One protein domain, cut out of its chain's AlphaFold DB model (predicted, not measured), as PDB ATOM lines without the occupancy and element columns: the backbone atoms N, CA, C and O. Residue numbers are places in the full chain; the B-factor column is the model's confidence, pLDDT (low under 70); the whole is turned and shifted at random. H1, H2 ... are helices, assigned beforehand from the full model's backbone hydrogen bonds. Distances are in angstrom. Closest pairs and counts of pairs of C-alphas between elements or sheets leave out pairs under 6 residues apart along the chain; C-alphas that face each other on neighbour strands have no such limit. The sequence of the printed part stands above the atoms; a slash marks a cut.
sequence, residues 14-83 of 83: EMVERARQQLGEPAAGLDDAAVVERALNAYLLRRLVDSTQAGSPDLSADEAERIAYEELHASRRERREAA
ATOM      1  N   GLU A  14     228.781 141.684 178.353       91.62
ATOM      2  CA  GLU A  14     228.066 142.923 178.676       91.62
ATOM      3  C   GLU A  14     226.547 142.729 178.669       91.62
ATOM      4  O   GLU A  14     225.827 143.375 179.433       91.62
ATOM      5  N   MET A  15     226.038 141.845 177.812       90.88
ATOM      6  CA  MET A  15     224.607 141.570 177.725       90.88
ATOM      7  C   MET A  15     224.104 140.855 178.982       90.88
ATOM      8  O   MET A  15     223.052 141.221 179.509       90.88
ATOM      9  N   VAL A  16     224.868 139.880 179.482       89.88
ATOM     10  CA  VAL A  16     224.547 139.158 180.723       89.88
ATOM     11  C   VAL A  16     224.596 140.107 181.919       89.88
ATOM     12  O   VAL A  16     223.683 140.103 182.744       89.88
ATOM     13  N   GLU A  17     225.594 140.987 181.972       89.44
ATOM     14  CA  GLU A  17     225.732 141.946 183.067       89.44
ATOM     15  C   GLU A  17     224.602 142.987 183.078       89.44
ATOM     16  O   GLU A  17     224.018 143.280 184.124       89.44
ATOM     17  N   ARG A  18     224.188 143.488 181.907       90.06
ATOM     18  CA  ARG A  18     223.007 144.361 181.807       90.06
ATOM     19  C   ARG A  18     221.730 143.645 182.249       90.06
ATOM     20  O   ARG A  18     220.910 144.247 182.941       90.06
ATOM     21  N   ALA A  19     221.554 142.375 181.878       88.06
ATOM     22  CA  ALA A  19     220.403 141.587 182.313       88.06
ATOM     23  C   ALA A  19     220.395 141.401 183.839       88.06
ATOM     24  O   ALA A  19     219.360 141.578 184.482       88.06
ATOM     25  N   ARG A  20     221.559 141.129 184.435       90.06
ATOM     26  CA  ARG A  20     221.742 141.024 185.886       90.06
ATOM     27  C   ARG A  20     221.330 142.312 186.604       90.06
ATOM     28  O   ARG A  20     220.563 142.255 187.562       90.06
ATOM     29  N   GLN A  21     221.754 143.468 186.098       89.19
ATOM     30  CA  GLN A  21     221.381 144.775 186.650       89.19
ATOM     31  C   GLN A  21     219.874 145.050 186.553       89.19
ATOM     32  O   GLN A  21     219.279 145.553 187.504       89.19
ATOM     33  N   GLN A  22     219.234 144.684 185.438       86.50
ATOM     34  CA  GLN A  22     217.785 144.847 185.259       86.50
ATOM     35  C   GLN A  22     216.957 143.954 186.192       86.50
ATOM     36  O   GLN A  22     215.847 144.325 186.572       86.50
ATOM     37  N   LEU A  23     217.483 142.786 186.569       82.94
ATOM     38  CA  LEU A  23     216.837 141.864 187.506       82.94
ATOM     39  C   LEU A  23     216.990 142.294 188.981       82.94
ATOM     40  O   LEU A  23     216.218 141.834 189.825       82.94
ATOM     41  N   GLY A  24     217.942 143.186 189.283       81.75
ATOM     42  CA  GLY A  24     218.162 143.786 190.602       81.75
ATOM     43  C   GLY A  24     218.884 142.884 191.612       81.75
ATOM     44  O   GLY A  24     219.453 141.851 191.265       81.75
ATOM     45  N   GLU A  25     218.833 143.270 192.892       73.44
ATOM     46  CA  GLU A  25     219.466 142.581 194.038       73.44
ATOM     47  C   GLU A  25     219.303 141.041 194.056       73.44
ATOM     48  O   GLU A  25     220.287 140.349 194.324       73.44
ATOM     49  N   PRO A  26     218.142 140.445 193.696       75.31
ATOM     50  CA  PRO A  26     217.991 138.988 193.662       75.31
ATOM     51  C   PRO A  26     218.882 138.282 192.630       75.31
ATOM     52  O   PRO A  26     219.017 137.061 192.685       75.31
ATOM     53  N   ALA A  27     219.442 139.019 191.667       73.56
ATOM     54  CA  ALA A  27     220.286 138.495 190.600       73.56
ATOM     55  C   ALA A  27     221.785 138.742 190.807       73.56
ATOM     56  O   ALA A  27     222.594 138.142 190.101       73.56
ATOM     57  N   ALA A  28     222.187 139.559 191.786       74.50
ATOM     58  CA  ALA A  28     223.595 139.877 192.024       74.50
ATOM     59  C   ALA A  28     224.443 138.633 192.361       74.50
ATOM     60  O   ALA A  28     225.598 138.552 191.961       74.50
ATOM     61  N   GLY A  29     223.852 137.634 193.030       82.00
ATOM     62  CA  GLY A  29     224.518 136.376 193.394       82.00
ATOM     63  C   GLY A  29     224.270 135.190 192.452       82.00
ATOM     64  O   GLY A  29     224.692 134.083 192.771       82.00
ATOM     65  N   LEU A  30     223.555 135.378 191.337       85.88
ATOM     66  CA  LEU A  30     223.220 134.282 190.418       85.88
ATOM     67  C   LEU A  30     224.392 133.928 189.493       85.88
ATOM     68  O   LEU A  30     225.227 134.774 189.181       85.88
ATOM     69  N   ASP A  31     224.453 132.694 189.008       90.62
ATOM     70  CA  ASP A  31     225.349 132.363 187.902       90.62
ATOM     71  C   ASP A  31     224.770 132.858 186.564       90.62
ATOM     72  O   ASP A  31     223.596 133.229 186.457       90.62
ATOM     73  N   ASP A  32     225.606 132.905 185.527       90.00
ATOM     74  CA  ASP A  32     225.186 133.407 184.214       90.00
ATOM     75  C   ASP A  32     224.075 132.543 183.605       90.00
ATOM     76  O   ASP A  32     223.176 133.063 182.945       90.00
ATOM     77  N   ALA A  33     224.083 131.235 183.881       90.12
ATOM     78  CA  ALA A  33     223.034 130.321 183.448       90.12
ATOM     79  C   ALA A  33     221.669 130.702 184.042       90.12
ATOM     80  O   ALA A  33     220.697 130.811 183.296       90.12
ATOM     81  N   ALA A  34     221.592 130.982 185.346       90.12
ATOM     82  CA  ALA A  34     220.358 131.404 185.998       90.12
ATOM     83  C   ALA A  34     219.902 132.799 185.545       90.12
ATOM     84  O   ALA A  34     218.699 133.042 185.425       90.12
ATOM     85  N   VAL A  35     220.831 133.717 185.253       91.44
ATOM     86  CA  VAL A  35     220.490 135.024 184.660       91.44
ATOM     87  C   VAL A  35     219.852 134.834 183.281       91.44
ATOM     88  O   VAL A  35     218.792 135.405 183.009       91.44
ATOM     89  N   VAL A  36     220.453 133.995 182.433       90.50
ATOM     90  CA  VAL A  36     219.949 133.687 181.087       90.50
ATOM     91  C   VAL A  36     218.601 132.972 181.148       90.50
ATOM     92  O   VAL A  36     217.674 133.357 180.435       90.50
ATOM     93  N   GLU A  37     218.446 131.982 182.026       90.19
ATOM     94  CA  GLU A  37     217.184 131.265 182.223       90.19
ATOM     95  C   GLU A  37     216.065 132.219 182.654       90.19
ATOM     96  O   GLU A  37     214.959 132.194 182.112       90.19
ATOM     97  N   ARG A  38     216.355 133.128 183.588       89.06
ATOM     98  CA  ARG A  38     215.377 134.105 184.070       89.06
ATOM     99  C   ARG A  38     214.983 135.109 182.988       89.06
ATOM    100  O   ARG A  38     213.798 135.425 182.862       89.06
ATOM    101  N   ALA A  39     215.944 135.572 182.190       89.50
ATOM    102  CA  ALA A  39     215.684 136.445 181.048       89.50
ATOM    103  C   ALA A  39     214.828 135.744 179.975       89.50
ATOM    104  O   ALA A  39     213.859 136.322 179.483       89.50
ATOM    105  N   LEU A  40     215.131 134.479 179.662       89.44
ATOM    106  CA  LEU A  40     214.350 133.663 178.728       89.44
ATOM    107  C   LEU A  40     212.924 133.438 179.228       89.44
ATOM    108  O   LEU A  40     211.978 133.618 178.466       89.44
ATOM    109  N   ASN A  41     212.752 133.116 180.509       89.31
ATOM    110  CA  ASN A  41     211.429 132.952 181.106       89.31
ATOM    111  C   ASN A  41     210.605 134.241 181.017       89.31
ATOM    112  O   ASN A  41     209.440 134.198 180.624       89.31
ATOM    113  N   ALA A  42     211.211 135.396 181.306       88.06
ATOM    114  CA  ALA A  42     210.544 136.685 181.148       88.06
ATOM    115  C   ALA A  42     210.141 136.952 179.687       88.06
ATOM    116  O   ALA A  42     209.015 137.383 179.430       88.06
ATOM    117  N   TYR A  43     211.019 136.650 178.723       87.75
ATOM    118  CA  TYR A  43     210.720 136.780 177.294       87.75
ATOM    119  C   TYR A  43     209.570 135.864 176.850       87.75
ATOM    120  O   TYR A  43     208.653 136.315 176.164       87.75
ATOM    121  N   LEU A  44     209.586 134.591 177.254       89.19
ATOM    122  CA  LEU A  44     208.549 133.624 176.896       89.19
ATOM    123  C   LEU A  44     207.195 133.997 177.504       89.19
ATOM    124  O   LEU A  44     206.183 133.930 176.808       89.19
ATOM    125  N   LEU A  45     207.174 134.447 178.762       89.25
ATOM    126  CA  LEU A  45     205.959 134.945 179.409       89.25
ATOM    127  C   LEU A  45     205.415 136.184 178.701       89.25
ATOM    128  O   LEU A  45     204.226 136.233 178.400       89.25
ATOM    129  N   ARG A  46     206.277 137.156 178.383       86.75
ATOM    130  CA  ARG A  46     205.895 138.354 177.626       86.75
ATOM    131  C   ARG A  46     205.280 137.970 176.284       86.75
ATOM    132  O   ARG A  46     204.184 138.411 175.971       86.75
ATOM    133  N   ARG A  47     205.939 137.082 175.537       84.00
ATOM    134  CA  ARG A  47     205.451 136.592 174.244       84.00
ATOM    135  C   ARG A  47     204.116 135.863 174.366       84.00
ATOM    136  O   ARG A  47     203.262 136.026 173.499       84.00
ATOM    137  N   LEU A  48     203.936 135.059 175.414       82.62
ATOM    138  CA  LEU A  48     202.668 134.391 175.682       82.62
ATOM    139  C   LEU A  48     201.571 135.429 175.927       82.62
ATOM    140  O   LEU A  48     200.549 135.372 175.253       82.62
ATOM    141  N   VAL A  49     201.812 136.408 176.803       82.25
ATOM    142  CA  VAL A  49     200.876 137.509 177.072       82.25
ATOM    143  C   VAL A  49     200.530 138.254 175.785       82.25
ATOM    144  O   VAL A  49     199.351 138.354 175.448       82.25
ATOM    145  N   ASP A  50     201.532 138.682 175.019       80.50
ATOM    146  CA  ASP A  50     201.337 139.389 173.752       80.50
ATOM    147  C   ASP A  50     200.504 138.540 172.767       80.50
ATOM    148  O   ASP A  50     199.601 139.052 172.111       80.50
ATOM    149  N   SER A  51     200.740 137.223 172.701       75.75
ATOM    150  CA  SER A  51     199.963 136.312 171.846       75.75
ATOM    151  C   SER A  51     198.527 136.097 172.331       75.75
ATOM    152  O   SER A  51     197.611 136.032 171.514       75.75
ATOM    153  N   THR A  52     198.307 136.030 173.647       73.12
ATOM    154  CA  THR A  52     196.960 135.918 174.221       73.12
ATOM    155  C   THR A  52     196.159 137.198 174.024       73.12
ATOM    156  O   THR A  52     194.971 137.123 173.727       73.12
ATOM    157  N   GLN A  53     196.809 138.361 174.116       70.06
ATOM    158  CA  GLN A  53     196.191 139.653 173.830       70.06
ATOM    159  C   GLN A  53     195.899 139.814 172.337       70.06
ATOM    160  O   GLN A  53     194.810 140.235 171.986       70.06
ATOM    161  N   ALA A  54     196.808 139.410 171.448       70.12
ATOM    162  CA  ALA A  54     196.562 139.455 170.006       70.12
ATOM    163  C   ALA A  54     195.453 138.485 169.545       70.12
ATOM    164  O   ALA A  54     194.780 138.744 168.551       70.12
ATOM    165  N   GLY A  55     195.276 137.358 170.244       64.31
ATOM    166  CA  GLY A  55     194.229 136.370 169.968       64.31
ATOM    167  C   GLY A  55     192.884 136.660 170.640       64.31
ATOM    168  O   GLY A  55     191.887 136.037 170.280       64.31
ATOM    169  N   SER A  56     192.850 137.592 171.594       57.16
ATOM    170  CA  SER A  56     191.623 138.057 172.239       57.16
ATOM    171  C   SER A  56     191.229 139.373 171.569       57.16
ATOM    172  O   SER A  56     191.880 140.382 171.827       57.16
ATOM    173  N   PRO A  57     190.227 139.392 170.670       59.28
ATOM    174  CA  PRO A  57     189.775 140.648 170.080       59.28
ATOM    175  C   PRO A  57     189.351 141.595 171.204       59.28
ATOM    176  O   PRO A  57     188.882 141.103 172.230       59.28
ATOM    177  N   ASP A  58     189.542 142.908 171.009       62.78
ATOM    178  CA  ASP A  58     189.126 143.981 171.924       62.78
ATOM    179  C   ASP A  58     187.767 143.648 172.551       62.78
ATOM    180  O   ASP A  58     186.711 143.891 171.962       62.78
ATOM    181  N   LEU A  59     187.792 143.050 173.745       63.25
ATOM    182  CA  LEU A  59     186.589 142.860 174.528       63.25
ATOM    183  C   LEU A  59     186.168 144.269 174.899       63.25
ATOM    184  O   LEU A  59     186.898 144.982 175.597       63.25
ATOM    185  N   SER A  60     185.006 144.686 174.403       69.25
ATOM    186  CA  SER A  60     184.418 145.931 174.876       69.25
ATOM    187  C   SER A  60     184.321 145.875 176.404       69.25
ATOM    188  O   SER A  60     184.171 144.795 176.987       69.25
ATOM    189  N   ALA A  61     184.438 147.025 177.070       68.12
ATOM    190  CA  ALA A  61     184.395 147.083 178.532       68.12
ATOM    191  C   ALA A  61     183.157 146.356 179.098       68.12
ATOM    192  O   ALA A  61     183.274 145.607 180.067       68.12
ATOM    193  N   ASP A  62     182.020 146.479 178.411       70.31
ATOM    194  CA  ASP A  62     180.753 145.825 178.750       70.31
ATOM    195  C   ASP A  62     180.832 144.289 178.652       70.31
ATOM    196  O   ASP A  62     180.223 143.558 179.433       70.31
ATOM    197  N   GLU A  63     181.601 143.771 177.698       70.50
ATOM    198  CA  GLU A  63     181.740 142.338 177.442       70.50
ATOM    199  C   GLU A  63     182.725 141.685 178.413       70.50
ATOM    200  O   GLU A  63     182.463 140.592 178.919       70.50
ATOM    201  N   ALA A  64     183.800 142.394 178.764       75.31
ATOM    202  CA  ALA A  64     184.698 141.999 179.844       75.31
ATOM    203  C   ALA A  64     183.977 141.993 181.205       75.31
ATOM    204  O   ALA A  64     184.145 141.055 181.989       75.31
ATOM    205  N   GLU A  65     183.135 142.998 181.476       75.06
ATOM    206  CA  GLU A  65     182.350 143.083 182.711       75.06
ATOM    207  C   GLU A  65     181.298 141.970 182.793       75.06
ATOM    208  O   GLU A  65     181.176 141.316 183.832       75.06
ATOM    209  N   ARG A  66     180.607 141.670 181.685       80.00
ATOM    210  CA  ARG A  66     179.670 140.540 181.608       80.00
ATOM    211  C   ARG A  66     180.360 139.208 181.911       80.00
ATOM    212  O   ARG A  66     179.858 138.451 182.740       80.00
ATOM    213  N   ILE A  67     181.515 138.941 181.292       79.81
ATOM    214  CA  ILE A  67     182.289 137.709 181.525       79.81
ATOM    215  C   ILE A  67     182.725 137.620 182.995       79.81
ATOM    216  O   ILE A  67     182.533 136.587 183.636       79.81
ATOM    217  N   ALA A  68     183.234 138.711 183.573       78.81
ATOM    218  CA  ALA A  68     183.627 138.742 184.982       78.81
ATOM    219  C   ALA A  68     182.444 138.458 185.931       78.81
ATOM    220  O   ALA A  68     182.601 137.757 186.936       78.81
ATOM    221  N   TYR A  69     181.253 138.971 185.610       82.50
ATOM    222  CA  TYR A  69     180.037 138.726 186.384       82.50
ATOM    223  C   TYR A  69     179.599 137.256 186.297       82.50
ATOM    224  O   TYR A  69     179.286 136.634 187.318       82.50
ATOM    225  N   GLU A  70     179.616 136.676 185.097       83.25
ATOM    226  CA  GLU A  70     179.252 135.277 184.853       83.25
ATOM    227  C   GLU A  70     180.168 134.303 185.614       83.25
ATOM    228  O   GLU A  70     179.667 133.408 186.305       83.25
ATOM    229  N   GLU A  71     181.483 134.540 185.598       79.94
ATOM    230  CA  GLU A  71     182.485 133.752 186.332       79.94
ATOM    231  C   GLU A  71     182.321 133.863 187.858       79.94
ATOM    232  O   GLU A  71     182.341 132.863 188.587       79.94
ATOM    233  N   LEU A  72     182.069 135.072 188.376       81.50
ATOM    234  CA  LEU A  72     181.813 135.280 189.804       81.50
ATOM    235  C   LEU A  72     180.573 134.502 190.267       81.50
ATOM    236  O   LEU A  72     180.560 133.914 191.356       81.50
ATOM    237  N   HIS A  73     179.518 134.500 189.455       80.69
ATOM    238  CA  HIS A  73     178.307 133.744 189.744       80.69
ATOM    239  C   HIS A  73     178.523 132.233 189.631       80.69
ATOM    240  O   HIS A  73     177.988 131.506 190.471       80.69
ATOM    241  N   ALA A  74     179.323 131.760 188.675       79.88
ATOM    242  CA  ALA A  74     179.712 130.356 188.567       79.88
ATOM    243  C   ALA A  74     180.477 129.881 189.814       79.88
ATOM    244  O   ALA A  74     180.025 128.950 190.480       79.88
ATOM    245  N   SER A  75     181.515 130.609 190.239       75.56
ATOM    246  CA  SER A  75     182.295 130.275 191.443       75.56
ATOM    247  C   SER A  75     181.444 130.265 192.724       75.56
ATOM    248  O   SER A  75     181.675 129.483 193.648       75.56
ATOM    249  N   ARG A  76     180.421 131.128 192.806       80.06
ATOM    250  CA  ARG A  76     179.476 131.149 193.936       80.06
ATOM    251  C   ARG A  76     178.517 129.960 193.938       80.06
ATOM    252  O   ARG A  76     178.120 129.539 195.023       80.06
ATOM    253  N   ARG A  77     178.123 129.449 192.767       76.88
ATOM    254  CA  ARG A  77     177.311 128.227 192.665       76.88
ATOM    255  C   ARG A  77     178.130 127.010 193.071       76.88
ATOM    256  O   ARG A  77     177.703 126.295 193.966       76.88
ATOM    257  N   GLU A  78     179.346 126.876 192.550       77.38
ATOM    258  CA  GLU A  78     180.255 125.777 192.902       77.38
ATOM    259  C   GLU A  78     180.531 125.714 194.410       77.38
ATOM    260  O   GLU A  78     180.471 124.648 195.012       77.38
ATOM    261  N   ARG A  79     180.743 126.862 195.070       73.19
ATOM    262  CA  ARG A  79     180.917 126.901 196.534       73.19
ATOM    263  C   ARG A  79     179.669 126.527 197.330       73.19
ATOM    264  O   ARG A  79     179.807 126.114 198.474       73.19
ATOM    265  N   ARG A  80     178.471 126.731 196.777       73.50
ATOM    266  CA  ARG A  80     177.209 126.323 197.413       73.50
ATOM    267  C   ARG A  80     176.888 124.856 197.160       73.50
ATOM    268  O   ARG A  80     176.190 124.268 197.966       73.50
ATOM    269  N   GLU A  81     177.364 124.296 196.055       70.31
ATOM    270  CA  GLU A  81     177.224 122.874 195.727       70.31
ATOM    271  C   GLU A  81     178.277 122.013 196.445       70.31
ATOM    272  O   GLU A  81     178.033 120.841 196.714       70.31
ATOM    273  N   ALA A  82     179.432 122.594 196.788       62.34
ATOM    274  CA  ALA A  82     180.500 121.943 197.546       62.34
ATOM    275  C   ALA A  82     180.345 122.024 199.084       62.34
ATOM    276  O   ALA A  82     181.217 121.523 199.796       62.34
ATOM    277  N   ALA A  83     179.288 122.670 199.591       54.94
ATOM    278  CA  ALA A  83     178.980 122.841 201.016       54.94
ATOM    279  C   ALA A  83     177.710 122.073 201.397       54.94
ATOM    280  O   ALA A  83     177.693 121.499 202.508       54.94
TER     281      ALA A  83
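Overview. This is residues 14 to 83 of the 83 residues of an uncharacterized protein of Conexibacter arvalis (UniProt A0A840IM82). Two long helices, H2 and H3, make the arms of an open L joined at the corner by a tight link, and a short helix, H1, packs on the beginning of H2 at the far end. There is no closed core: H3 sticks out from the corner, and most of H2 is a bare rod between the small H1 end and that corner. The printed part has 70 residues with three named helices in the order H1, H2, H3 and no named strand, and its class is all helix. It is extended, with a radius of gyration of the C-alphas of 20.2 A, and flat, with spans of 53 by 35 by 16 A.

Arrangement. H1, residues 14 to 23, touches H2, residues 32 to 55, and H2 does so with residues 32 to 39 alone. Their closest C-alphas, those of Arg 20 and Val 35, are 6.3 A apart. The two helices run the same way at a steep tilt of 68 degrees, only just short of about perpendicular, and their centres are 15.7 A apart. Residues 40 to 58, of which 40 to 55 belong to H2, stand free. H3, residues 61 to 81, touches no helix: H2 and H3 are apart, though they follow each other in the chain, and H1 and H3 are apart too. Residues 60 to 66, of which 61 to 66 belong to H3, stand free, and so do residues 68 to 83, of which 68 to 81 belong to H3. In H1, H2 and H3 every O i to N i+4 pair is within hydrogen-bond range.

Along the chain. H1 begins with C-alpha 14 at (228.066, 142.923, 178.676) and measures 14.3 A from first to last C-alpha, Glu 14 to Leu 23. H2, Asp 32 to Gly 55, is the longest helix with 24 residues and measures 34.2 A; its C-alpha 55 is at (194.229, 136.370, 169.968). H3, Ala 61 to Glu 81, has 21 residues and measures 30.5 A, ending with C-alpha 81 at (177.224, 122.874, 195.727).

Size, cuts and confidence. The two C-alphas farthest apart are those of Glu 14 and Ala 83, the first and last printed, at 57.5 A; Ala 83 is also the chain's last residue. The printed part has no cut. The link from H1 to H2, with 8 residues between them, is short, and the link from H2 to H3, with 5 residues, is tight. The mean pLDDT of the printed part is 79.9, and it is under 70 at residues 55 to 61 and 82 to 83 of this predicted model.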